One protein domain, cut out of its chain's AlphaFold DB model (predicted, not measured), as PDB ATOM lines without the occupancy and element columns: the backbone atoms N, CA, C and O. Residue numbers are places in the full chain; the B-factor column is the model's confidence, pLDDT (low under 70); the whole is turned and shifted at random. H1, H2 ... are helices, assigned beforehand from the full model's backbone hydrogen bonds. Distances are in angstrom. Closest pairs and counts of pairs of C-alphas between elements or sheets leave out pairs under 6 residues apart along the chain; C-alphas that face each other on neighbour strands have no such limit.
ATOM      1  N   GLU A 340     -13.525 -33.956   9.409       98.00
ATOM      2  CA  GLU A 340     -13.608 -32.576   9.895       98.00
ATOM      3  C   GLU A 340     -13.913 -32.541  11.400       98.00
ATOM      4  O   GLU A 340     -13.313 -31.757  12.140       98.00
ATOM      5  N   TYR A 341     -14.806 -33.407  11.886       97.81
ATOM      6  CA  TYR A 341     -15.121 -33.520  13.310       97.81
ATOM      7  C   TYR A 341     -13.911 -33.970  14.141       97.81
ATOM      8  O   TYR A 341     -13.638 -33.378  15.191       97.81
ATOM      9  N   VAL A 342     -13.163 -34.973  13.670       98.25
ATOM     10  CA  VAL A 342     -11.918 -35.454  14.295       98.25
ATOM     11  C   VAL A 342     -10.895 -34.329  14.389       98.25
ATOM     12  O   VAL A 342     -10.385 -34.050  15.478       98.25
ATOM     13  N   GLU A 343     -10.618 -33.657  13.270       98.44
ATOM     14  CA  GLU A 343      -9.625 -32.586  13.215       98.44
ATOM     15  C   GLU A 343      -9.982 -31.446  14.177       98.44
ATOM     16  O   GLU A 343      -9.170 -31.033  15.009       98.44
ATOM     17  N   ASN A 344     -11.230 -30.974  14.107       97.94
ATOM     18  CA  ASN A 344     -11.719 -29.879  14.938       97.94
ATOM     19  C   ASN A 344     -11.741 -30.253  16.424       97.94
ATOM     20  O   ASN A 344     -11.413 -29.418  17.271       97.94
ATOM     21  N   THR A 345     -12.107 -31.492  16.764       96.56
ATOM     22  CA  THR A 345     -12.140 -31.971  18.153       96.56
ATOM     23  C   THR A 345     -10.750 -32.003  18.767       96.56
ATOM     24  O   THR A 345     -10.572 -31.487  19.877       96.56
ATOM     25  N   GLU A 346      -9.756 -32.533  18.057       97.62
ATOM     26  CA  GLU A 346      -8.383 -32.573  18.565       97.62
ATOM     27  C   GLU A 346      -7.735 -31.195  18.617       97.62
ATOM     28  O   GLU A 346      -7.147 -30.830  19.639       97.62
ATOM     29  N   ASN A 347      -7.911 -30.376  17.578       98.25
ATOM     30  CA  ASN A 347      -7.422 -29.001  17.596       98.25
ATOM     31  C   ASN A 347      -8.050 -28.223  18.760       98.25
ATOM     32  O   ASN A 347      -7.346 -27.541  19.508       98.25
ATOM     33  N   ARG A 348      -9.366 -28.366  18.985       97.31
ATOM     34  CA  ARG A 348     -10.061 -27.735  20.119       97.31
ATOM     35  C   ARG A 348      -9.475 -28.200  21.438       97.31
ATOM     36  O   ARG A 348      -9.236 -27.370  22.315       97.31
ATOM     37  N   ARG A 349      -9.272 -29.507  21.596       96.31
ATOM     38  CA  ARG A 349      -8.705 -30.087  22.811       96.31
ATOM     39  C   ARG A 349      -7.326 -29.504  23.098       96.31
ATOM     40  O   ARG A 349      -7.096 -29.064  24.221       96.31
ATOM     41  N   HIS A 350      -6.454 -29.439  22.098       97.25
ATOM     42  CA  HIS A 350      -5.115 -28.865  22.232       97.25
ATOM     43  C   HIS A 350      -5.152 -27.396  22.665       97.25
ATOM     44  O   HIS A 350      -4.525 -27.033  23.660       97.25
ATOM     45  N   ILE A 351      -5.966 -26.561  22.009       97.06
ATOM     46  CA  ILE A 351      -6.140 -25.153  22.403       97.06
ATOM     47  C   ILE A 351      -6.653 -25.038  23.839       97.06
ATOM     48  O   ILE A 351      -6.127 -24.262  24.637       97.06
ATOM     49  N   VAL A 352      -7.667 -25.823  24.199       96.62
ATOM     50  CA  VAL A 352      -8.237 -25.834  25.550       96.62
ATOM     51  C   VAL A 352      -7.192 -26.239  26.585       96.62
ATOM     52  O   VAL A 352      -7.120 -25.617  27.645       96.62
ATOM     53  N   GLU A 353      -6.360 -27.238  26.287       95.62
ATOM     54  CA  GLU A 353      -5.250 -27.633  27.148       95.62
ATOM     55  C   GLU A 353      -4.261 -26.483  27.348       95.62
ATOM     56  O   GLU A 353      -3.889 -26.232  28.490       95.62
ATOM     57  N   GLN A 354      -3.882 -25.740  26.302       95.75
ATOM     58  CA  GLN A 354      -2.991 -24.580  26.451       95.75
ATOM     59  C   GLN A 354      -3.632 -23.455  27.271       95.75
ATOM     60  O   GLN A 354      -3.012 -22.930  28.199       95.75
ATOM     61  N   LEU A 355      -4.898 -23.131  27.003       96.12
ATOM     62  CA  LEU A 355      -5.635 -22.083  27.714       96.12
ATOM     63  C   LEU A 355      -5.836 -22.416  29.200       96.12
ATOM     64  O   LEU A 355      -5.764 -21.527  30.045       96.12
ATOM     65  N   LEU A 356      -6.041 -23.690  29.547       95.94
ATOM     66  CA  LEU A 356      -6.141 -24.141  30.940       95.94
ATOM     67  C   LEU A 356      -4.805 -24.099  31.702       95.94
ATOM     68  O   LEU A 356      -4.824 -24.245  32.921       95.94
ATOM     69  N   ARG A 357      -3.670 -23.898  31.018       95.56
ATOM     70  CA  ARG A 357      -2.344 -23.711  31.637       95.56
ATOM     71  C   ARG A 357      -1.980 -22.236  31.851       95.56
ATOM     72  O   ARG A 357      -0.857 -21.938  32.261       95.56
ATOM     73  N   VAL A 358      -2.887 -21.310  31.536       96.19
ATOM     74  CA  VAL A 358      -2.700 -19.871  31.762       96.19
ATOM     75  C   VAL A 358      -3.023 -19.525  33.214       96.19
ATOM     76  O   VAL A 358      -4.078 -19.902  33.731       96.19
ATOM     77  N   GLU A 359      -2.156 -18.740  33.857       93.38
ATOM     78  CA  GLU A 359      -2.336 -18.304  35.246       93.38
ATOM     79  C   GLU A 359      -3.739 -17.702  35.481       93.38
ATOM     80  O   GLU A 359      -4.133 -16.690  34.897       93.38
ATOM     81  N   GLY A 360      -4.507 -18.321  36.383       92.19
ATOM     82  CA  GLY A 360      -5.839 -17.854  36.782       92.19
ATOM     83  C   GLY A 360      -7.008 -18.347  35.920       92.19
ATOM     84  O   GLY A 360      -8.166 -18.091  36.284       92.19
ATOM     85  N   ILE A 361      -6.747 -19.088  34.840       94.88
ATOM     86  CA  ILE A 361      -7.779 -19.797  34.078       94.88
ATOM     87  C   ILE A 361      -8.000 -21.181  34.695       94.88
ATOM     88  O   ILE A 361      -7.081 -21.902  35.051       94.88
ATOM     89  N   THR A 362      -9.263 -21.553  34.864       94.38
ATOM     90  CA  THR A 362      -9.688 -22.860  35.363       94.38
ATOM     91  C   THR A 362     -10.888 -23.327  34.555       94.38
ATOM     92  O   THR A 362     -11.633 -22.519  34.003       94.38
ATOM     93  N   TRP A 363     -11.187 -24.623  34.584       95.19
ATOM     94  CA  TRP A 363     -12.391 -25.150  33.936       95.19
ATOM     95  C   TRP A 363     -13.700 -24.485  34.414       95.19
ATOM     96  O   TRP A 363     -14.681 -24.456  33.678       95.19
ATOM     97  N   ARG A 364     -13.732 -23.910  35.631       95.50
ATOM     98  CA  ARG A 364     -14.932 -23.273  36.213       95.50
ATOM     99  C   ARG A 364     -15.199 -21.858  35.715       95.50
ATOM    100  O   ARG A 364     -16.339 -21.416  35.785       95.50
ATOM    101  N   ASN A 365     -14.160 -21.130  35.318       96.06
ATOM    102  CA  ASN A 365     -14.256 -19.747  34.844       96.06
ATOM    103  C   ASN A 365     -13.841 -19.607  33.373       96.06
ATOM    104  O   ASN A 365     -13.787 -18.481  32.890       96.06
ATOM    105  N   PHE A 366     -13.570 -20.715  32.676       96.50
ATOM    106  CA  PHE A 366     -13.078 -20.766  31.296       96.50
ATOM    107  C   PHE A 366     -13.882 -19.855  30.356       96.50
ATOM    108  O   PHE A 366     -13.360 -18.861  29.859       96.50
ATOM    109  N   HIS A 367     -15.186 -20.115  30.229       96.69
ATOM    110  CA  HIS A 367     -16.099 -19.349  29.373       96.69
ATOM    111  C   HIS A 367     -16.294 -17.886  29.800       96.69
ATOM    112  O   HIS A 367     -16.662 -17.057  28.977       96.69
ATOM    113  N   ASP A 368     -16.071 -17.567  31.079       96.19
ATOM    114  CA  ASP A 368     -16.219 -16.204  31.604       96.19
ATOM    115  C   ASP A 368     -14.932 -15.373  31.457       96.19
ATOM    116  O   ASP A 368     -14.972 -14.146  31.571       96.19
ATOM    117  N   THR A 369     -13.784 -16.036  31.282       94.81
ATOM    118  CA  THR A 369     -12.450 -15.413  31.320       94.81
ATOM    119  C   THR A 369     -11.844 -15.271  29.929       94.81
ATOM    120  O   THR A 369     -11.107 -14.318  29.693       94.81
ATOM    121  N   ILE A 370     -12.143 -16.202  29.023       95.25
ATOM    122  CA  ILE A 370     -11.551 -16.247  27.685       95.25
ATOM    123  C   ILE A 370     -12.388 -15.419  26.713       95.25
ATOM    124  O   ILE A 370     -13.598 -15.605  26.593       95.25
ATOM    125  N   ASP A 371     -11.715 -14.529  25.989       95.75
ATOM    126  CA  ASP A 371     -12.262 -13.897  24.794       95.75
ATOM    127  C   ASP A 371     -11.951 -14.795  23.588       95.75
ATOM    128  O   ASP A 371     -10.836 -14.800  23.067       95.75
ATOM    129  N   PHE A 372     -12.922 -15.624  23.194       95.00
ATOM    130  CA  PHE A 372     -12.739 -16.594  22.110       95.00
ATOM    131  C   PHE A 372     -12.541 -15.931  20.745       95.00
ATOM    132  O   PHE A 372     -11.828 -16.482  19.914       95.00
ATOM    133  N   GLU A 373     -13.150 -14.765  20.512       93.75
ATOM    134  CA  GLU A 373     -12.987 -14.037  19.249       93.75
ATOM    135  C   GLU A 373     -11.552 -13.520  19.144       93.75
ATOM    136  O   GLU A 373     -10.869 -13.817  18.168       93.75
ATOM    137  N   GLN A 374     -11.053 -12.877  20.205       93.81
ATOM    138  CA  GLN A 374      -9.660 -12.436  20.265       93.81
ATOM    139  C   GLN A 374      -8.672 -13.610  20.179       93.81
ATOM    140  O   GLN A 374      -7.637 -13.490  19.532       93.81
ATOM    141  N   GLY A 375      -8.965 -14.736  20.837       93.00
ATOM    142  CA  GLY A 375      -8.115 -15.926  20.787       93.00
ATOM    143  C   GLY A 375      -8.003 -16.513  19.380       93.00
ATOM    144  O   GLY A 375      -6.909 -16.852  18.948       93.00
ATOM    145  N   LEU A 376      -9.113 -16.584  18.643       94.12
ATOM    146  CA  LEU A 376      -9.110 -17.055  17.256       94.12
ATOM    147  C   LEU A 376      -8.364 -16.102  16.323       94.12
ATOM    148  O   LEU A 376      -7.631 -16.573  15.466       94.12
ATOM    149  N   ASP A 377      -8.482 -14.787  16.525       94.75
ATOM    150  CA  ASP A 377      -7.729 -13.798  15.742       94.75
ATOM    151  C   ASP A 377      -6.204 -13.932  15.936       94.75
ATOM    152  O   ASP A 377      -5.436 -13.574  15.048       94.75
ATOM    153  N   LEU A 378      -5.748 -14.443  17.087       95.25
ATOM    154  CA  LEU A 378      -4.328 -14.720  17.352       95.25
ATOM    155  C   LEU A 378      -3.827 -16.014  16.698       95.25
ATOM    156  O   LEU A 378      -2.619 -16.178  16.557       95.25
ATOM    157  N   LEU A 379      -4.739 -16.919  16.340       95.81
ATOM    158  CA  LEU A 379      -4.441 -18.182  15.663       95.81
ATOM    159  C   LEU A 379      -4.528 -18.057  14.137       95.81
ATOM    160  O   LEU A 379      -4.192 -19.006  13.433       95.81
ATOM    161  N   GLU A 380      -5.033 -16.933  13.615       94.81
ATOM    162  CA  GLU A 380      -5.076 -16.708  12.173       94.81
ATOM    163  C   GLU A 380      -3.650 -16.629  11.608       94.81
ATOM    164  O   GLU A 380      -2.796 -15.951  12.193       94.81
ATOM    165  N   PRO A 381      -3.384 -17.286  10.463       93.25
ATOM    166  CA  PRO A 381      -2.077 -17.220   9.832       93.25
ATOM    167  C   PRO A 381      -1.725 -15.767   9.502       93.25
ATOM    168  O   PRO A 381      -2.558 -14.997   9.011       93.25
ATOM    169  N   ASP A 382      -0.471 -15.395   9.750       91.88
ATOM    170  CA  ASP A 382       0.036 -14.074   9.385       91.88
ATOM    171  C   ASP A 382       0.050 -13.866   7.853       91.88
ATOM    172  O   ASP A 382      -0.108 -14.805   7.071       91.88
ATOM    173  N   ASP A 383       0.264 -12.624   7.397       90.00
ATOM    174  CA  ASP A 383       0.258 -12.290   5.962       90.00
ATOM    175  C   ASP A 383       1.235 -13.154   5.135       90.00
ATOM    176  O   ASP A 383       0.965 -13.415   3.962       90.00
ATOM    177  N   LEU A 384       2.351 -13.608   5.728       89.12
ATOM    178  CA  LEU A 384       3.345 -14.443   5.048       89.12
ATOM    179  C   LEU A 384       2.767 -15.824   4.720       89.12
ATOM    180  O   LEU A 384       2.973 -16.320   3.612       89.12
ATOM    181  N   VAL A 385       2.056 -16.437   5.667       91.31
ATOM    182  CA  VAL A 385       1.447 -17.765   5.501       91.31
ATOM    183  C   VAL A 385       0.106 -17.683   4.764       91.31
ATOM    184  O   VAL A 385      -0.210 -18.547   3.944       91.31
ATOM    185  N   ALA A 386      -0.677 -16.625   4.991       89.62
ATOM    186  CA  ALA A 386      -2.009 -16.448   4.417       89.62
ATOM    187  C   ALA A 386      -1.992 -16.120   2.914       89.62
ATOM    188  O   ALA A 386      -2.871 -16.578   2.175       89.62
ATOM    189  N   SER A 387      -1.005 -15.361   2.422       87.19
ATOM    190  CA  SER A 387      -0.891 -15.031   0.994       87.19
ATOM    191  C   SER A 387       0.558 -14.839   0.559       87.19
ATOM    192  O   SER A 387       1.186 -13.831   0.871       87.19
ATOM    193  N   VAL A 388       1.061 -15.753  -0.271       88.06
ATOM    194  CA  VAL A 388       2.401 -15.626  -0.854       88.06
ATOM    195  C   VAL A 388       2.439 -14.462  -1.848       88.06
ATOM    196  O   VAL A 388       1.660 -14.425  -2.799       88.06
ATOM    197  N   ASP A 389       3.364 -13.523  -1.638       88.69
ATOM    198  CA  ASP A 389       3.716 -12.467  -2.593       88.69
ATOM    199  C   ASP A 389       5.091 -12.779  -3.218       88.69
ATOM    200  O   ASP A 389       6.123 -12.583  -2.559       88.69
ATOM    201  N   PRO A 390       5.140 -13.250  -4.481       86.56
ATOM    202  CA  PRO A 390       6.393 -13.562  -5.169       86.56
ATOM    203  C   PRO A 390       7.358 -12.372  -5.299       86.56
ATOM    204  O   PRO A 390       8.557 -12.575  -5.498       86.56
ATOM    205  N   GLU A 391       6.888 -11.125  -5.173       86.44
ATOM    206  CA  GLU A 391       7.746  -9.933  -5.228       86.44
ATOM    207  C   GLU A 391       8.409  -9.604  -3.877       86.44
ATOM    208  O   GLU A 391       9.343  -8.796  -3.825       86.44
ATOM    209  N   ALA A 392       7.958 -10.225  -2.783       88.56
ATOM    210  CA  ALA A 392       8.381  -9.920  -1.416       88.56
ATOM    211  C   ALA A 392       9.220 -11.028  -0.749       88.56
ATOM    212  O   ALA A 392       9.488 -10.950   0.451       88.56
ATOM    213  N   LEU A 393       9.692 -12.022  -1.509       90.19
ATOM    214  CA  LEU A 393      10.440 -13.178  -0.987       90.19
ATOM    215  C   LEU A 393      11.708 -12.797  -0.193       90.19
ATOM    216  O   LEU A 393      12.040 -13.445   0.797       90.19
ATOM    217  N   ASP A 394      12.383 -11.699  -0.555       88.56
ATOM    218  CA  ASP A 394      13.568 -11.180   0.154       88.56
ATOM    219  C   ASP A 394      13.276 -10.702   1.595       88.56
ATOM    220  O   ASP A 394      14.202 -10.471   2.380       88.56
ATOM    221  N   ALA A 395      12.002 -10.479   1.939       89.38
ATOM    222  CA  ALA A 395      11.578 -10.007   3.255       89.38
ATOM    223  C   ALA A 395      11.290 -11.146   4.247       89.38
ATOM    224  O   ALA A 395      11.072 -10.867   5.430       89.38
ATOM    225  N   ILE A 396      11.304 -12.402   3.789       91.38
ATOM    226  CA  ILE A 396      10.999 -13.573   4.613       91.38
ATOM    227  C   ILE A 396      12.070 -13.731   5.711       91.38
ATOM    228  O   ILE A 396      13.270 -13.721   5.412       91.38
ATOM    229  N   PRO A 397      11.679 -13.860   6.996       88.44
ATOM    230  CA  PRO A 397      12.627 -14.057   8.087       88.44
ATOM    231  C   PRO A 397      13.489 -15.306   7.878       88.44
ATOM    232  O   PRO A 397      13.012 -16.343   7.433       88.44
ATOM    233  N   ALA A 398      14.773 -15.226   8.230       88.62
ATOM    234  CA  ALA A 398      15.666 -16.380   8.172       88.62
ATOM    235  C   ALA A 398      15.446 -17.318   9.373       88.62
ATOM    236  O   ALA A 398      15.444 -16.862  10.518       88.62
ATOM    237  N   GLY A 399      15.368 -18.623   9.113       89.62
ATOM    238  CA  GLY A 399      15.120 -19.664  10.111       89.62
ATOM    239  C   GLY A 399      13.652 -19.863  10.504       89.62
ATOM    240  O   GLY A 399      13.412 -20.508  11.519       89.62
ATOM    241  N   ASP A 400      12.695 -19.319   9.748       93.19
ATOM    242  CA  ASP A 400      11.268 -19.590   9.919       93.19
ATOM    243  C   ASP A 400      10.962 -21.055   9.534       93.19
ATOM    244  O   ASP A 400      11.166 -21.438   8.379       93.19
ATOM    245  N   PRO A 401      10.510 -21.908  10.473       93.44
ATOM    246  CA  PRO A 401      10.291 -23.335  10.220       93.44
ATOM    247  C   PRO A 401       9.144 -23.619   9.240       93.44
ATOM    248  O   PRO A 401       9.035 -24.740   8.735       93.44
ATOM    249  N   ARG A 402       8.299 -22.622   8.958       95.31
ATOM    250  CA  ARG A 402       7.147 -22.729   8.052       95.31
ATOM    251  C   ARG A 402       7.562 -22.677   6.582       95.31
ATOM    252  O   ARG A 402       6.779 -23.063   5.722       95.31
ATOM    253  N   ILE A 403       8.785 -22.230   6.291       96.81
ATOM    254  CA  ILE A 403       9.278 -21.961   4.936       96.81
ATOM    255  C   ILE A 403      10.253 -23.043   4.466       96.81
ATOM    256  O   ILE A 403      11.203 -23.411   5.158       96.81
ATOM    257  N   ASP A 404      10.029 -23.536   3.252       95.94
ATOM    258  CA  ASP A 404      10.937 -24.420   2.532       95.94
ATOM    259  C   ASP A 404      12.081 -23.591   1.931       95.94
ATOM    260  O   ASP A 404      11.944 -22.946   0.887       95.94
ATOM    261  N   TYR A 405      13.221 -23.582   2.625       95.06
ATOM    262  CA  TYR A 405      14.381 -22.783   2.226       95.06
ATOM    263  C   TYR A 405      15.037 -23.248   0.930       95.06
ATOM    264  O   TYR A 405      15.610 -22.412   0.236       95.06
ATOM    265  N   ASP A 406      14.934 -24.531   0.577       94.31
ATOM    266  CA  ASP A 406      15.473 -25.015  -0.695       94.31
ATOM    267  C   ASP A 406      14.667 -24.408  -1.853       94.31
ATOM    268  O   ASP A 406      15.238 -23.926  -2.835       94.31
ATOM    269  N   THR A 407      13.340 -24.339  -1.703       94.50
ATOM    270  CA  THR A 407      12.462 -23.689  -2.685       94.50
ATOM    271  C   THR A 407      12.638 -22.169  -2.704       94.50
ATOM    272  O   THR A 407      12.712 -21.570  -3.780       94.50
ATOM    273  N   LEU A 408      12.741 -21.529  -1.535       94.94
ATOM    274  CA  LEU A 408      12.975 -20.085  -1.433       94.94
ATOM    275  C   LEU A 408      14.301 -19.679  -2.097       94.94
ATOM    276  O   LEU A 408      14.331 -18.733  -2.885       94.94
ATOM    277  N   ASP A 409      15.386 -20.405  -1.820       94.19
ATOM    278  CA  ASP A 409      16.705 -20.127  -2.395       94.19
ATOM    279  C   ASP A 409      16.708 -20.315  -3.919       94.19
ATOM    280  O   ASP A 409      17.324 -19.515  -4.636       94.19
ATOM    281  N   ALA A 410      16.002 -21.330  -4.430       94.06
ATOM    282  CA  ALA A 410      15.826 -21.548  -5.864       94.06
ATOM    283  C   ALA A 410      15.079 -20.373  -6.522       94.06
ATOM    284  O   ALA A 410      15.572 -19.796  -7.500       94.06
ATOM    285  N   ALA A 411      13.955 -19.943  -5.938       92.94
ATOM    286  CA  ALA A 411      13.169 -18.812  -6.434       92.94
ATOM    287  C   ALA A 411      13.983 -17.501  -6.442       92.94
ATOM    288  O   ALA A 411      14.047 -16.804  -7.457       92.94
ATOM    289  N   LEU A 412      14.696 -17.194  -5.351       92.56
ATOM    290  CA  LEU A 412      15.554 -16.003  -5.245       92.56
ATOM    291  C   LEU A 412      16.765 -16.043  -6.190       92.56
ATOM    292  O   LEU A 412      17.254 -15.001  -6.639       92.56
ATOM    293  N   SER A 413      17.250 -17.241  -6.523       92.62
ATOM    294  CA  SER A 413      18.348 -17.442  -7.478       92.62
ATOM    295  C   SER A 413      17.909 -17.312  -8.941       92.62
ATOM    296  O   SER A 413      18.761 -17.323  -9.838       92.62
ATOM    297  N   GLY A 414      16.608 -17.132  -9.191       86.25
ATOM    298  CA  GLY A 414      16.020 -17.032 -10.523       86.25
ATOM    299  C   GLY A 414      15.858 -18.382 -11.221       86.25
ATOM    300  O   GLY A 414      15.871 -18.421 -12.455       86.25
ATOM    301  N   GLU A 415      15.766 -19.478 -10.459       89.62
ATOM    302  CA  GLU A 415      15.263 -20.753 -10.974       89.62
ATOM    303  C   GLU A 415      13.752 -20.655 -11.235       89.62
ATOM    304  O   GLU A 415      13.062 -19.799 -10.680       89.62
ATOM    305  N   ASP A 416      13.250 -21.502 -12.131       85.88
ATOM    306  CA  ASP A 416      11.856 -21.472 -12.578       85.88
ATOM    307  C   ASP A 416      10.956 -22.168 -11.543       85.88
ATOM    308  O   ASP A 416      10.677 -23.362 -11.641       85.88
ATOM    309  N   VAL A 417      10.581 -21.428 -10.494       91.62
ATOM    310  CA  VAL A 417       9.641 -21.866  -9.451       91.62
ATOM    311  C   VAL A 417       8.339 -21.088  -9.612       91.62
ATOM    312  O   VAL A 417       8.279 -19.894  -9.320       91.62
ATOM    313  N   ASP A 418       7.286 -21.771 -10.055       91.12
ATOM    314  CA  ASP A 418       5.969 -21.158 -10.234       91.12
ATOM    315  C   ASP A 418       5.220 -21.013  -8.898       91.12
ATOM    316  O   ASP A 418       4.407 -21.857  -8.523       91.12
ATOM    317  N   LEU A 419       5.524 -19.938  -8.168       92.12
ATOM    318  CA  LEU A 419       4.826 -19.547  -6.936       92.12
ATOM    319  C   LEU A 419       3.539 -18.750  -7.198       92.12
ATOM    320  O   LEU A 419       2.783 -18.514  -6.259       92.12
ATOM    321  N   GLU A 420       3.293 -18.317  -8.440       89.00
ATOM    322  CA  GLU A 420       2.046 -17.637  -8.805       89.00
ATOM    323  C   GLU A 420       0.899 -18.648  -8.894       89.00
ATOM    324  O   GLU A 420      -0.178 -18.406  -8.345       89.00
ATOM    325  N   THR A 421       1.142 -19.788  -9.544       89.31
ATOM    326  CA  THR A 421       0.171 -20.884  -9.657       89.31
ATOM    327  C   THR A 421       0.205 -21.794  -8.430       89.31
ATOM    328  O   THR A 421      -0.849 -22.195  -7.940       89.31
ATOM    329  N   TYR A 422       1.397 -22.094  -7.896       93.25
ATOM    330  CA  TYR A 422       1.591 -23.082  -6.827       93.25
ATOM    331  C   TYR A 422       2.286 -22.474  -5.592       93.25
ATOM    332  O   TYR A 422       3.431 -22.824  -5.276       93.25
ATOM    333  N   PRO A 423       1.615 -21.567  -4.857       92.88
ATOM    334  CA  PRO A 423       2.201 -20.881  -3.703       92.88
ATOM    335  C   PRO A 423       2.603 -21.838  -2.569       92.88
ATOM    336  O   PRO A 423       3.587 -21.577  -1.874       92.88
ATOM    337  N   TRP A 424       1.922 -22.982  -2.428       95.00
ATOM    338  CA  TRP A 424       2.257 -24.039  -1.465       95.00
ATOM    339  C   TRP A 424       3.701 -24.538  -1.565       95.00
ATOM    340  O   TRP A 424       4.254 -25.033  -0.580       95.00
ATOM    341  N   LYS A 425       4.353 -24.395  -2.730       95.69
ATOM    342  CA  LYS A 425       5.758 -24.783  -2.911       95.69
ATOM    343  C   LYS A 425       6.686 -24.038  -1.953       95.69
ATOM    344  O   LYS A 425       7.724 -24.584  -1.600       95.69
ATOM    345  N   LEU A 426       6.318 -22.849  -1.481       95.81
ATOM    346  CA  LEU A 426       7.123 -22.090  -0.524       95.81
ATOM    347  C   LEU A 426       7.095 -22.674   0.898       95.81
ATOM    348  O   LEU A 426       7.996 -22.392   1.683       95.81
ATOM    349  N   PHE A 427       6.091 -23.478   1.250       96.81
ATOM    350  CA  PHE A 427       5.861 -23.888   2.635       96.81
ATOM    351  C   PHE A 427       6.384 -25.292   2.940       96.81
ATOM    352  O   PHE A 427       6.453 -26.168   2.072       96.81
ATOM    353  N   THR A 428       6.762 -25.505   4.198       97.38
ATOM    354  CA  THR A 428       6.943 -26.840   4.783       97.38
ATOM    355  C   THR A 428       5.591 -27.406   5.225       97.38
ATOM    356  O   THR A 428       4.582 -26.700   5.231       97.38
ATOM    357  N   TYR A 429       5.581 -28.663   5.676       97.62
ATOM    358  CA  TYR A 429       4.420 -29.275   6.328       97.62
ATOM    359  C   TYR A 429       3.843 -28.402   7.464       97.62
ATOM    360  O   TYR A 429       2.635 -28.207   7.535       97.62
ATOM    361  N   PHE A 430       4.703 -27.808   8.301       96.62
ATOM    362  CA  PHE A 430       4.274 -26.935   9.402       96.62
ATOM    363  C   PHE A 430       3.607 -25.650   8.904       96.62
ATOM    364  O   PHE A 430       2.596 -25.231   9.457       96.62
ATOM    365  N   GLY A 431       4.150 -25.041   7.842       96.69
ATOM    366  CA  GLY A 431       3.551 -23.850   7.242       96.69
ATOM    367  C   GLY A 431       2.174 -24.131   6.644       96.69
ATOM    368  O   GLY A 431       1.263 -23.328   6.812       96.69
ATOM    369  N   LEU A 432       2.001 -25.293   6.003       97.50
ATOM    370  CA  LEU A 432       0.704 -25.715   5.466       97.50
ATOM    371  C   LEU A 432      -0.303 -26.059   6.573       97.50
ATOM    372  O   LEU A 432      -1.471 -25.709   6.439       97.50
ATOM    373  N   ALA A 433       0.136 -26.675   7.672       97.44
ATOM    374  CA  ALA A 433      -0.734 -26.963   8.813       97.44
ATOM    375  C   ALA A 433      -1.279 -25.679   9.465       97.44
ATOM    376  O   ALA A 433      -2.472 -25.583   9.735       97.44
ATOM    377  N   GLU A 434      -0.434 -24.660   9.658       96.75
ATOM    378  CA  GLU A 434      -0.871 -23.349  10.165       96.75
ATOM    379  C   GLU A 434      -1.803 -22.640   9.174       96.75
ATOM    380  O   GLU A 434      -2.847 -22.112   9.557       96.75
ATOM    381  N   ARG A 435      -1.469 -22.676   7.879       95.56
ATOM    382  CA  ARG A 435      -2.274 -22.073   6.808       95.56
ATOM    383  C   ARG A 435      -3.699 -22.625   6.747       95.56
ATOM    384  O   ARG A 435      -4.627 -21.859   6.492       95.56
ATOM    385  N   HIS A 436      -3.859 -23.931   6.964       96.25
ATOM    386  CA  HIS A 436      -5.146 -24.636   6.876       96.25
ATOM    387  C   HIS A 436      -5.826 -24.870   8.218       96.25
ATOM    388  O   HIS A 436      -6.841 -25.566   8.255       96.25
ATOM    389  N   TYR A 437      -5.315 -24.286   9.303       97.62
ATOM    390  CA  TYR A 437      -5.770 -24.607  10.647       97.62
ATOM    391  C   TYR A 437      -7.297 -24.507  10.791       97.62
ATOM    392  O   TYR A 437      -7.901 -23.442  10.636       97.62
ATOM    393  N   SER A 438      -7.949 -25.635  11.073       97.06
ATOM    394  CA  SER A 438      -9.404 -25.758  10.914       97.06
ATOM    395  C   SER A 438     -10.217 -24.824  11.802       97.06
ATOM    396  O   SER A 438     -11.245 -24.320  11.352       97.06
ATOM    397  N   LEU A 439      -9.768 -24.525  13.025       97.12
ATOM    398  CA  LEU A 439     -10.547 -23.728  13.982       97.12
ATOM    399  C   LEU A 439     -10.701 -22.251  13.597       97.12
ATOM    400  O   LEU A 439     -11.652 -21.605  14.045       97.12
ATOM    401  N   VAL A 440      -9.796 -21.706  12.777       95.56
ATOM    402  CA  VAL A 440      -9.894 -20.308  12.318       95.56
ATOM    403  C   VAL A 440     -10.782 -20.157  11.087       95.56
ATOM    404  O   VAL A 440     -11.218 -19.044  10.774       95.56
ATOM    405  N   GLN A 441     -11.126 -21.268  10.427       93.69
ATOM    406  CA  GLN A 441     -12.033 -21.251   9.290       93.69
ATOM    407  C   GLN A 441     -13.416 -20.730   9.705       93.69
ATOM    408  O   GLN A 441     -13.920 -21.099  10.769       93.69
ATOM    409  N   PRO A 442     -14.094 -19.918   8.868       92.19
ATOM    410  CA  PRO A 442     -15.346 -19.260   9.247       92.19
ATOM    411  C   PRO A 442     -16.441 -20.189   9.785       92.19
ATOM    412  O   PRO A 442     -17.193 -19.778  10.667       92.19
ATOM    413  N   ALA A 443     -16.529 -21.421   9.273       91.12
ATOM    414  CA  ALA A 443     -17.500 -22.418   9.723       91.12
ATOM    415  C   ALA A 443     -17.216 -22.933  11.149       91.12
ATOM    416  O   ALA A 443     -18.152 -23.203  11.899       91.12
ATOM    417  N   ASN A 444     -15.945 -22.966  11.560       94.56
ATOM    418  CA  ASN A 444     -15.482 -23.636  12.779       94.56
ATOM    419  C   ASN A 444     -15.140 -22.664  13.919       94.56
ATOM    420  O   ASN A 444     -14.860 -23.090  15.037       94.56
ATOM    421  N   ARG A 445     -15.241 -21.343  13.715       92.94
ATOM    422  CA  ARG A 445     -14.939 -20.340  14.764       92.94
ATOM    423  C   ARG A 445     -15.785 -20.489  16.037       92.94
ATOM    424  O   ARG A 445     -15.421 -19.992  17.097       92.94
ATOM    425  N   GLY A 446     -16.932 -21.167  15.970       91.50
ATOM    426  CA  GLY A 446     -17.750 -21.474  17.149       91.50
ATOM    427  C   GLY A 446     -17.265 -22.677  17.969       91.50
ATOM    428  O   GLY A 446     -17.722 -22.864  19.096       91.50
ATOM    429  N   TYR A 447     -16.362 -23.499  17.432       92.44
ATOM    430  CA  TYR A 447     -16.098 -24.856  17.914       92.44
ATOM    431  C   TYR A 447     -15.503 -24.885  19.329       92.44
ATOM    432  O   TYR A 447     -15.975 -25.637  20.185       92.44
ATOM    433  N   ILE A 448     -14.539 -23.999  19.617       94.06
ATOM    434  CA  ILE A 448     -13.918 -23.873  20.947       94.06
ATOM    435  C   ILE A 448     -14.953 -23.450  21.994       94.06
ATOM    436  O   ILE A 448     -15.023 -24.032  23.073       94.06
ATOM    437  N   ALA A 449     -15.794 -22.465  21.669       93.81
ATOM    438  CA  ALA A 449     -16.777 -21.912  22.598       93.81
ATOM    439  C   ALA A 449     -17.931 -22.879  22.925       93.81
ATOM    440  O   ALA A 449     -18.653 -22.653  23.897       93.81
ATOM    441  N   ARG A 450     -18.128 -23.936  22.122       92.06
ATOM    442  CA  ARG A 450     -19.151 -24.972  22.351       92.06
ATOM    443  C   ARG A 450     -18.734 -26.040  23.367       92.06
ATOM    444  O   ARG A 450     -19.581 -26.839  23.760       92.06
ATOM    445  N   ILE A 451     -17.475 -26.059  23.812       94.31
ATOM    446  CA  ILE A 451     -16.990 -27.084  24.743       94.31
ATOM    447  C   ILE A 451     -17.797 -27.103  26.050       94.31
ATOM    448  O   ILE A 451     -18.083 -26.074  26.661       94.31
ATOM    449  N   SER A 452     -18.173 -28.293  26.516       93.62
ATOM    450  CA  SER A 452     -18.981 -28.420  27.731       93.62
ATOM    451  C   SER A 452     -18.143 -28.214  29.005       93.62
ATOM    452  O   SER A 452     -16.936 -28.453  29.037       93.62
ATOM    453  N   MET A 453     -18.786 -27.807  30.110       94.62
ATOM    454  CA  MET A 453     -18.096 -27.743  31.412       94.62
ATOM    455  C   MET A 453     -17.626 -29.114  31.909       94.62
ATOM    456  O   MET A 453     -16.629 -29.183  32.622       94.62
ATOM    457  N   GLU A 454     -18.345 -30.185  31.569       93.88
ATOM    458  CA  GLU A 454     -17.960 -31.550  31.930       93.88
ATOM    459  C   GLU A 454     -16.673 -31.962  31.214       93.88
ATOM    460  O   GLU A 454     -15.753 -32.487  31.843       93.88
ATOM    461  N   GLU A 455     -16.571 -31.629  29.930       92.75
ATOM    462  CA  GLU A 455     -15.390 -31.894  29.119       92.75
ATOM    463  C   GLU A 455     -14.181 -31.074  29.589       92.75
ATOM    464  O   GLU A 455     -13.096 -31.618  29.798       92.75
ATOM    465  N   LEU A 456     -14.376 -29.786  29.886       95.69
ATOM    466  CA  LEU A 456     -13.342 -28.949  30.504       95.69
ATOM    467  C   LEU A 456     -12.866 -29.513  31.849       95.69
ATOM    468  O   LEU A 456     -11.666 -29.528  32.132       95.69
ATOM    469  N   GLU A 457     -13.792 -29.975  32.697       94.94
ATOM    470  CA  GLU A 457     -13.433 -30.613  33.962       94.94
ATOM    471  C   GLU A 457     -12.609 -31.881  33.706       94.94
ATOM    472  O   GLU A 457     -11.576 -32.069  34.354       94.94
ATOM    473  N   ARG A 458     -13.018 -32.723  32.750       93.88
ATOM    474  CA  ARG A 458     -12.305 -33.948  32.365       93.88
ATOM    475  C   ARG A 458     -10.878 -33.646  31.919       93.88
ATOM    476  O   ARG A 458      -9.960 -34.218  32.503       93.88
ATOM    477  N   ILE A 459     -10.685 -32.723  30.975       93.19
ATOM    478  CA  ILE A 459      -9.359 -32.300  30.493       93.19
ATOM    479  C   ILE A 459      -8.512 -31.787  31.667       93.19
ATOM    480  O   ILE A 459      -7.387 -32.240  31.880       93.19
ATOM    481  N   SER A 460      -9.083 -30.921  32.512       91.12
ATOM    482  CA  SER A 460      -8.359 -30.332  33.646       91.12
ATOM    483  C   SER A 460      -7.859 -31.345  34.679       91.12
ATOM    484  O   SER A 460      -6.842 -31.106  35.324       91.12
ATOM    485  N   ARG A 461      -8.536 -32.492  34.851       89.31
ATOM    486  CA  ARG A 461      -8.142 -33.522  35.834       89.31
ATOM    487  C   ARG A 461      -6.808 -34.189  35.501       89.31
ATOM    488  O   ARG A 461      -6.176 -34.721  36.413       89.31
ATOM    489  N   TYR A 462      -6.409 -34.184  34.232       86.31
ATOM    490  CA  TYR A 462      -5.184 -34.826  33.750       86.31
ATOM    491  C   TYR A 462      -4.068 -33.823  33.422       86.31
ATOM    492  O   TYR A 462      -2.964 -34.235  33.068       86.31
ATOM    493  N   LEU A 463      -4.320 -32.520  33.584       86.94
ATOM    494  CA  LEU A 463      -3.305 -31.477  33.451       86.94
ATOM    495  C   LEU A 463      -2.468 -31.382  34.737       86.94
ATOM    496  O   LEU A 463      -2.997 -31.188  35.829       86.94
ATOM    497  N   PHE A 464      -1.148 -31.533  34.602       74.88
ATOM    498  CA  PHE A 464      -0.200 -31.498  35.726       74.88
ATOM    499  C   PHE A 464       0.547 -30.162  35.883       74.88
ATOM    500  O   PHE A 464       1.178 -29.959  36.919       74.88
ATOM    501  N   ASP A 465       0.506 -29.293  34.871       76.69
ATOM    502  CA  ASP A 465       1.239 -28.019  34.810       76.69
ATOM    503  C   ASP A 465       0.264 -26.871  34.499       76.69
ATOM    504  O   ASP A 465       0.183 -26.409  33.366       76.69
ATOM    505  N   ASP A 466      -0.562 -26.490  35.476       73.31
ATOM    506  CA  ASP A 466      -1.712 -25.578  35.333       73.31
ATOM    507  C   ASP A 466      -1.359 -24.076  35.381       73.31
ATOM    508  O   ASP A 466      -2.242 -23.230  35.260       73.31
ATOM    509  N   GLU A 467      -0.075 -23.725  35.497       82.50
ATOM    510  CA  GLU A 467       0.424 -22.338  35.522       82.50
ATOM    511  C   GLU A 467       1.688 -22.180  34.645       82.50
ATOM    512  O   GLU A 467       2.693 -21.597  35.062       82.50
ATOM    513  N   ARG A 468       1.664 -22.735  33.425       90.44
ATOM    514  CA  ARG A 468       2.787 -22.674  32.468       90.44
ATOM    515  C   ARG A 468       2.934 -21.303  31.803       90.44
ATOM    516  O   ARG A 468       4.065 -20.890  31.553       90.44
ATOM    517  N   TYR A 469       1.825 -20.618  31.515       94.62
ATOM    518  CA  TYR A 469       1.809 -19.371  30.738       94.62
ATOM    519  C   TYR A 469       1.284 -18.191  31.558       94.62
ATOM    520  O   TYR A 469       0.352 -18.334  32.354       94.62
ATOM    521  N   ALA A 470       1.849 -17.000  31.339       94.12
ATOM    522  CA  ALA A 470       1.428 -15.784  32.034       94.12
ATOM    523  C   ALA A 470       0.214 -15.102  31.378       94.12
ATOM    524  O   ALA A 470      -0.461 -14.296  32.025       94.12
ATOM    525  N   SER A 471      -0.056 -15.380  30.099       95.56
ATOM    526  CA  SER A 471      -1.211 -14.840  29.378       95.56
ATOM    527  C   SER A 471      -1.726 -15.786  28.294       95.56
ATOM    528  O   SER A 471      -1.069 -16.762  27.938       95.56
ATOM    529  N   VAL A 472      -2.922 -15.483  27.778       95.31
ATOM    530  CA  VAL A 472      -3.537 -16.216  26.661       95.31
ATOM    531  C   VAL A 472      -2.682 -16.094  25.404       95.31
ATOM    532  O   VAL A 472      -2.472 -17.087  24.725       95.31
ATOM    533  N   GLU A 473      -2.136 -14.910  25.127       96.12
ATOM    534  CA  GLU A 473      -1.264 -14.680  23.975       96.12
ATOM    535  C   GLU A 473      -0.029 -15.592  24.011       96.12
ATOM    536  O   GLU A 473       0.258 -16.258  23.026       96.12
ATOM    537  N   GLU A 474       0.652 -15.694  25.160       95.94
ATOM    538  CA  GLU A 474       1.826 -16.571  25.315       95.94
ATOM    539  C   GLU A 474       1.466 -18.057  25.145       95.94
ATOM    540  O   GLU A 474       2.252 -18.827  24.601       95.94
ATOM    541  N   ALA A 475       0.276 -18.466  25.595       95.69
ATOM    542  CA  ALA A 475      -0.201 -19.837  25.427       95.69
ATOM    543  C   ALA A 475      -0.533 -20.167  23.965       95.69
ATOM    544  O   ALA A 475      -0.255 -21.277  23.514       95.69
ATOM    545  N   LEU A 476      -1.122 -19.216  23.231       95.81
ATOM    546  CA  LEU A 476      -1.490 -19.393  21.825       95.81
ATOM    547  C   LEU A 476      -0.281 -19.303  20.878       95.81
ATOM    548  O   LEU A 476      -0.283 -19.960  19.846       95.81
ATOM    549  N   GLU A 477       0.784 -18.582  21.248       94.25
ATOM    550  CA  GLU A 477       2.067 -18.584  20.515       94.25
ATOM    551  C   GLU A 477       2.767 -19.962  20.516       94.25
ATOM    552  O   GLU A 477       3.575 -20.238  19.632       94.25
ATOM    553  N   ASP A 478       2.477 -20.823  21.498       94.25
ATOM    554  CA  ASP A 478       3.063 -22.168  21.655       94.25
ATOM    555  C   ASP A 478       2.124 -23.281  21.143       94.25
ATOM    556  O   ASP A 478       2.239 -24.452  21.525       94.25
ATOM    557  N   VAL A 479       1.141 -22.914  20.315       95.81
ATOM    558  CA  VAL A 479       0.218 -23.860  19.689       95.81
ATOM    559  C   VAL A 479       0.922 -24.610  18.574       95.81
ATOM    560  O   VAL A 479       1.446 -24.043  17.622       95.81
ATOM    561  N   ASP A 480       0.886 -25.926  18.704       97.06
ATOM    562  CA  ASP A 480       1.198 -26.837  17.616       97.06
ATOM    563  C   ASP A 480      -0.001 -27.000  16.667       97.06
ATOM    564  O   ASP A 480      -1.032 -27.567  17.043       97.06
ATOM    565  N   TYR A 481       0.138 -26.486  15.445       97.44
ATOM    566  CA  TYR A 481      -0.891 -26.516  14.406       97.44
ATOM    567  C   TYR A 481      -1.040 -27.890  13.732       97.44
ATOM    568  O   TYR A 481      -1.987 -28.091  12.975       97.44
ATOM    569  N   THR A 482      -0.138 -28.848  13.985       98.00
ATOM    570  CA  THR A 482      -0.152 -30.155  13.301       98.00
ATOM    571  C   THR A 482      -1.001 -31.210  14.003       98.00
ATOM    572  O   THR A 482      -1.275 -32.248  13.398       98.00
ATOM    573  N   VAL A 483      -1.432 -30.960  15.244       98.12
ATOM    574  CA  VAL A 483      -2.052 -31.960  16.132       98.12
ATOM    575  C   VAL A 483      -3.284 -32.623  15.512       98.12
ATOM    576  O   VAL A 483      -3.398 -33.848  15.554       98.12
ATOM    577  N   GLY A 484      -4.182 -31.849  14.893       98.00
ATOM    578  CA  GLY A 484      -5.362 -32.395  14.216       98.00
ATOM    579  C   GLY A 484      -4.984 -33.361  13.091       98.00
ATOM    580  O   GLY A 484      -5.430 -34.506  13.078       98.00
ATOM    581  N   TRP A 485      -4.088 -32.944  12.194       98.44
ATOM    582  CA  TRP A 485      -3.610 -33.780  11.087       98.44
ATOM    583  C   TRP A 485      -2.832 -35.016  11.554       98.44
ATOM    584  O   TRP A 485      -2.927 -36.076  10.937       98.44
ATOM    585  N   GLU A 486      -2.071 -34.910  12.643       98.25
ATOM    586  CA  GLU A 486      -1.385 -36.052  13.252       98.25
ATOM    587  C   GLU A 486      -2.374 -37.091  13.766       98.25
ATOM    588  O   GLU A 486      -2.260 -38.259  13.384       98.25
ATOM    589  N   ARG A 487      -3.397 -36.673  14.524       98.12
ATOM    590  CA  ARG A 487      -4.453 -37.590  14.968       98.12
ATOM    591  C   ARG A 487      -5.152 -38.245  13.786       98.12
ATOM    592  O   ARG A 487      -5.386 -39.452  13.802       98.12
ATOM    593  N   MET A 488      -5.486 -37.466  12.760       98.56
ATOM    594  CA  MET A 488      -6.176 -38.003  11.592       98.56
ATOM    595  C   MET A 488      -5.365 -39.122  10.919       98.56
ATOM    596  O   MET A 488      -5.925 -40.157  10.562       98.56
ATOM    597  N   ARG A 489      -4.036 -38.976  10.818       98.12
ATOM    598  CA  ARG A 489      -3.154 -40.028  10.278       98.12
ATOM    599  C   ARG A 489      -3.098 -41.281  11.153       98.12
ATOM    600  O   ARG A 489      -3.118 -42.378  10.602       98.12
ATOM    601  N   GLU A 490      -3.074 -41.145  12.480       97.62
ATOM    602  CA  GLU A 490      -3.144 -42.296  13.401       97.62
ATOM    603  C   GLU A 490      -4.451 -43.086  13.225       97.62
ATOM    604  O   GLU A 490      -4.472 -44.322  13.240       97.62
ATOM    605  N   ILE A 491      -5.563 -42.366  13.048       98.00
ATOM    606  CA  ILE A 491      -6.876 -42.976  12.834       98.00
ATOM    607  C   ILE A 491      -6.909 -43.682  11.480       98.00
ATOM    608  O   ILE A 491      -7.307 -44.845  11.420       98.00
ATOM    609  N   ARG A 492      -6.422 -43.018  10.422       97.69
ATOM    610  CA  ARG A 492      -6.310 -43.576   9.066       97.69
ATOM    611  C   ARG A 492      -5.525 -44.880   9.073       97.69
ATOM    612  O   ARG A 492      -5.891 -45.796   8.351       97.69
ATOM    613  N   GLU A 493      -4.465 -44.967   9.871       96.50
ATOM    614  CA  GLU A 493      -3.638 -46.168   9.961       96.50
ATOM    615  C   GLU A 493      -4.386 -47.345  10.595       96.50
ATOM    616  O   GLU A 493      -4.394 -48.439  10.035       96.50
ATOM    617  N   SER A 494      -5.076 -47.115  11.711       93.88
ATOM    618  CA  SER A 494      -5.551 -48.196  12.589       93.88
ATOM    619  C   SER A 494      -7.044 -48.546  12.481       93.88
ATOM    620  O   SER A 494      -7.465 -49.576  13.015       93.88
ATOM    621  N   HIS A 495      -7.872 -47.720  11.832       94.25
ATOM    622  CA  HIS A 495      -9.335 -47.885  11.827       94.25
ATOM    623  C   HIS A 495      -9.882 -48.480  10.526       94.25
ATOM    624  O   HIS A 495      -9.267 -48.426   9.459       94.25
ATOM    625  N   ASN A 496     -11.082 -49.040  10.649       93.50
ATOM    626  CA  ASN A 496     -12.017 -49.354   9.571       93.50
ATOM    627  C   ASN A 496     -13.329 -48.579   9.796       93.50
ATOM    628  O   ASN A 496     -13.451 -47.867  10.791       93.50
ATOM    629  N   ASP A 497     -14.322 -48.721   8.918       93.88
ATOM    630  CA  ASP A 497     -15.579 -47.964   9.011       93.88
ATOM    631  C   ASP A 497     -16.322 -48.210  10.332       93.88
ATOM    632  O   ASP A 497     -16.861 -47.272  10.916       93.88
ATOM    633  N   VAL A 498     -16.325 -49.453  10.830       90.44
ATOM    634  CA  VAL A 498     -17.000 -49.811  12.089       90.44
ATOM    635  C   VAL A 498     -16.352 -49.087  13.266       90.44
ATOM    636  O   VAL A 498     -17.031 -48.369  13.992       90.44
ATOM    637  N   THR A 499     -15.035 -49.221  13.423       91.88
ATOM    638  CA  THR A 499     -14.296 -48.599  14.537       91.88
ATOM    639  C   THR A 499     -14.258 -47.076  14.424       91.88
ATOM    640  O   THR A 499     -14.329 -46.387  15.435       91.88
ATOM    641  N   PHE A 500     -14.201 -46.536  13.204       94.62
ATOM    642  CA  PHE A 500     -14.219 -45.096  12.964       94.62
ATOM    643  C   PHE A 500     -15.550 -44.466  13.377       94.62
ATOM    644  O   PHE A 500     -15.581 -43.500  14.138       94.62
ATOM    645  N   ILE A 501     -16.669 -45.027  12.921       93.19
ATOM    646  CA  ILE A 501     -17.985 -44.489  13.271       93.19
ATOM    647  C   ILE A 501     -18.302 -44.783  14.745       93.19
ATOM    648  O   ILE A 501     -18.911 -43.947  15.409       93.19
ATOM    649  N   ASP A 502     -17.879 -45.923  15.298       92.12
ATOM    650  CA  ASP A 502     -18.075 -46.192  16.724       92.12
ATOM    651  C   ASP A 502     -17.338 -45.175  17.615       92.12
ATOM    652  O   ASP A 502     -17.936 -44.636  18.551       92.12
ATOM    653  N   GLU A 503     -16.088 -44.831  17.304       93.50
ATOM    654  CA  GLU A 503     -15.326 -43.867  18.108       93.50
ATOM    655  C   GLU A 503     -15.851 -42.427  17.953       93.50
ATOM    656  O   GLU A 503     -15.970 -41.710  18.952       93.50
ATOM    657  N   PHE A 504     -16.203 -41.998  16.734       95.56
ATOM    658  CA  PHE A 504     -16.416 -40.572  16.433       95.56
ATOM    659  C   PHE A 504     -17.868 -40.145  16.195       95.56
ATOM    660  O   PHE A 504     -18.148 -38.946  16.213       95.56
ATOM    661  N   LEU A 505     -18.821 -41.072  16.050       94.56
ATOM    662  CA  LEU A 505     -20.245 -40.729  15.975       94.56
ATOM    663  C   LEU A 505     -20.805 -40.431  17.375       94.56
ATOM    664  O   LEU A 505     -21.511 -41.243  17.975       94.56
ATOM    665  N   THR A 506     -20.452 -39.268  17.912       94.81
ATOM    666  CA  THR A 506     -20.876 -38.802  19.239       94.81
ATOM    667  C   THR A 506     -22.229 -38.086  19.190       94.81
ATOM    668  O   THR A 506     -22.727 -37.725  18.123       94.81
ATOM    669  N   GLN A 507     -22.819 -37.801  20.358       94.69
ATOM    670  CA  GLN A 507     -24.007 -36.939  20.425       94.69
ATOM    671  C   GLN A 507     -23.743 -35.533  19.873       94.69
ATOM    672  O   GLN A 507     -24.618 -34.968  19.228       94.69
ATOM    673  N   GLU A 508     -22.543 -34.979  20.086       93.75
ATOM    674  CA  GLU A 508     -22.174 -33.675  19.521       93.75
ATOM    675  C   GLU A 508     -22.184 -33.720  17.989       93.75
ATOM    676  O   GLU A 508     -22.756 -32.828  17.370       93.75
ATOM    677  N   PHE A 509     -21.630 -34.782  17.394       95.50
ATOM    678  CA  PHE A 509     -21.648 -34.990  15.946       95.50
ATOM    679  C   PHE A 509     -23.081 -35.112  15.404       95.50
ATOM    680  O   PHE A 509     -23.458 -34.429  14.455       95.50
ATOM    681  N   VAL A 510     -23.909 -35.951  16.036       95.69
ATOM    682  CA  VAL A 510     -25.303 -36.172  15.619       95.69
ATOM    683  C   VAL A 510     -26.120 -34.880  15.668       95.69
ATOM    684  O   VAL A 510     -26.860 -34.597  14.726       95.69
ATOM    685  N   ASP A 511     -25.960 -34.087  16.728       93.19
ATOM    686  CA  ASP A 511     -26.655 -32.808  16.891       93.19
ATOM    687  C   ASP A 511     -26.157 -31.743  15.899       93.19
ATOM    688  O   ASP A 511     -26.947 -30.931  15.421       93.19
ATOM    689  N   GLU A 512     -24.854 -31.712  15.601       90.88
ATOM    690  CA  GLU A 512     -24.249 -30.730  14.694       90.88
ATOM    691  C   GLU A 512     -24.643 -30.954  13.230       90.88
ATOM    692  O   GLU A 512     -24.902 -29.987  12.511       90.88
ATOM    693  N   HIS A 513     -24.734 -32.214  12.812       92.25
ATOM    694  CA  HIS A 513     -25.029 -32.604  11.433       92.25
ATOM    695  C   HIS A 513     -26.502 -33.007  11.216       92.25
ATOM    696  O   HIS A 513     -26.863 -33.505  10.149       92.25
ATOM    697  N   ASP A 514     -27.372 -32.773  12.208       92.88
ATOM    698  CA  ASP A 514     -28.810 -33.077  12.167       92.88
ATOM    699  C   ASP A 514     -29.115 -34.554  11.806       92.88
ATOM    700  O   ASP A 514     -30.076 -34.854  11.085       92.88
TER     701      ASP A 514
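What this domain is: This is residues 340 to 514 of the 666 residues of a protein of Halobacteriales archaeon SW_7_65_23 (UniProt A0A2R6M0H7). The long helix H1 runs through a body of short helices and loops, with H10 crossing its first part and H8 and H9 crossing near its other end. A lobe of short helices, H4, H5 and H6, joined to this body through H7, reaches out to one side and makes the longest axis, while H11 and H12 fold back from the far end of H10 toward the first residues of H1. The printed part has 175 residues with twelve named helices, H1 to H12 in order, and no named strand; the class is all helix, with 93 residues in named elements. It is only just compact, close to loose, with a radius of gyration of the C-alphas of 18.8 A and spans of 56 by 43 by 28 A.

How they stand to each other: H1, residues 340 to 355, is the hub and touches three helices. H10, residues 483 to 494, touches it with residues 483 to 488 alone, at a steep tilt of 47 degrees, opposite ways; the closest C-alphas, of Glu 343 and Gly 484, are 4.4 A apart. H9, residues 472 to 477, touches residues 351 to 355 of H1, closest at the C-alphas of Gln 354 and Ala 475, 5.6 A. H8, residues 453 to 462, only just touches H1 at residues 352 to 353, with 3 pairs of C-alphas within 8 A, the closest those of Glu 353 and Ile 459, 7.1 A. H3, residues 372 to 379, touches H9 at a shallow tilt of 25 degrees, the same way, closest at the C-alphas of Leu 379 and Leu 476, 6.9 A. H4, residues 383 to 386, touches H7, residues 429 to 435, closest at the C-alphas of Val 385 and Arg 435, 5.8 A. H5, residues 405 to 412, touches H6, residues 423 to 426, closest at the C-alphas of Thr 407 and Leu 426, 6.0 A. H11, residues 497 to 504, is close to H1 but not clearly touching, closest at the C-alphas of Val 342 and Phe 504, 7.1 A. H2, residues 366 to 369, and H12, residues 507 to 512, touch no helix. Every O i to N i+4 pair is within hydrogen-bond range in H1, H3, H5, H7, H9, H10, H11 and H12, and 5 of 6 are in H8; H2, H4 and H6 are too short for such a pair.

Where its parts are: H1 begins at C-alpha 340, (-13.608, -32.576, 9.895), and spans 22.2 A. H8 spans 14.9 A and H10 17.0 A. H12 ends at C-alpha 512, (-24.249, -30.730, 14.694).

The domain as a whole: The C-alphas farthest apart, of Arg 364 and Gly 414, are 56.4 A apart. The printed part has no cut. The links H4 to H5 and H7 to H8 are long. No printed residue is under 70 in pLDDT.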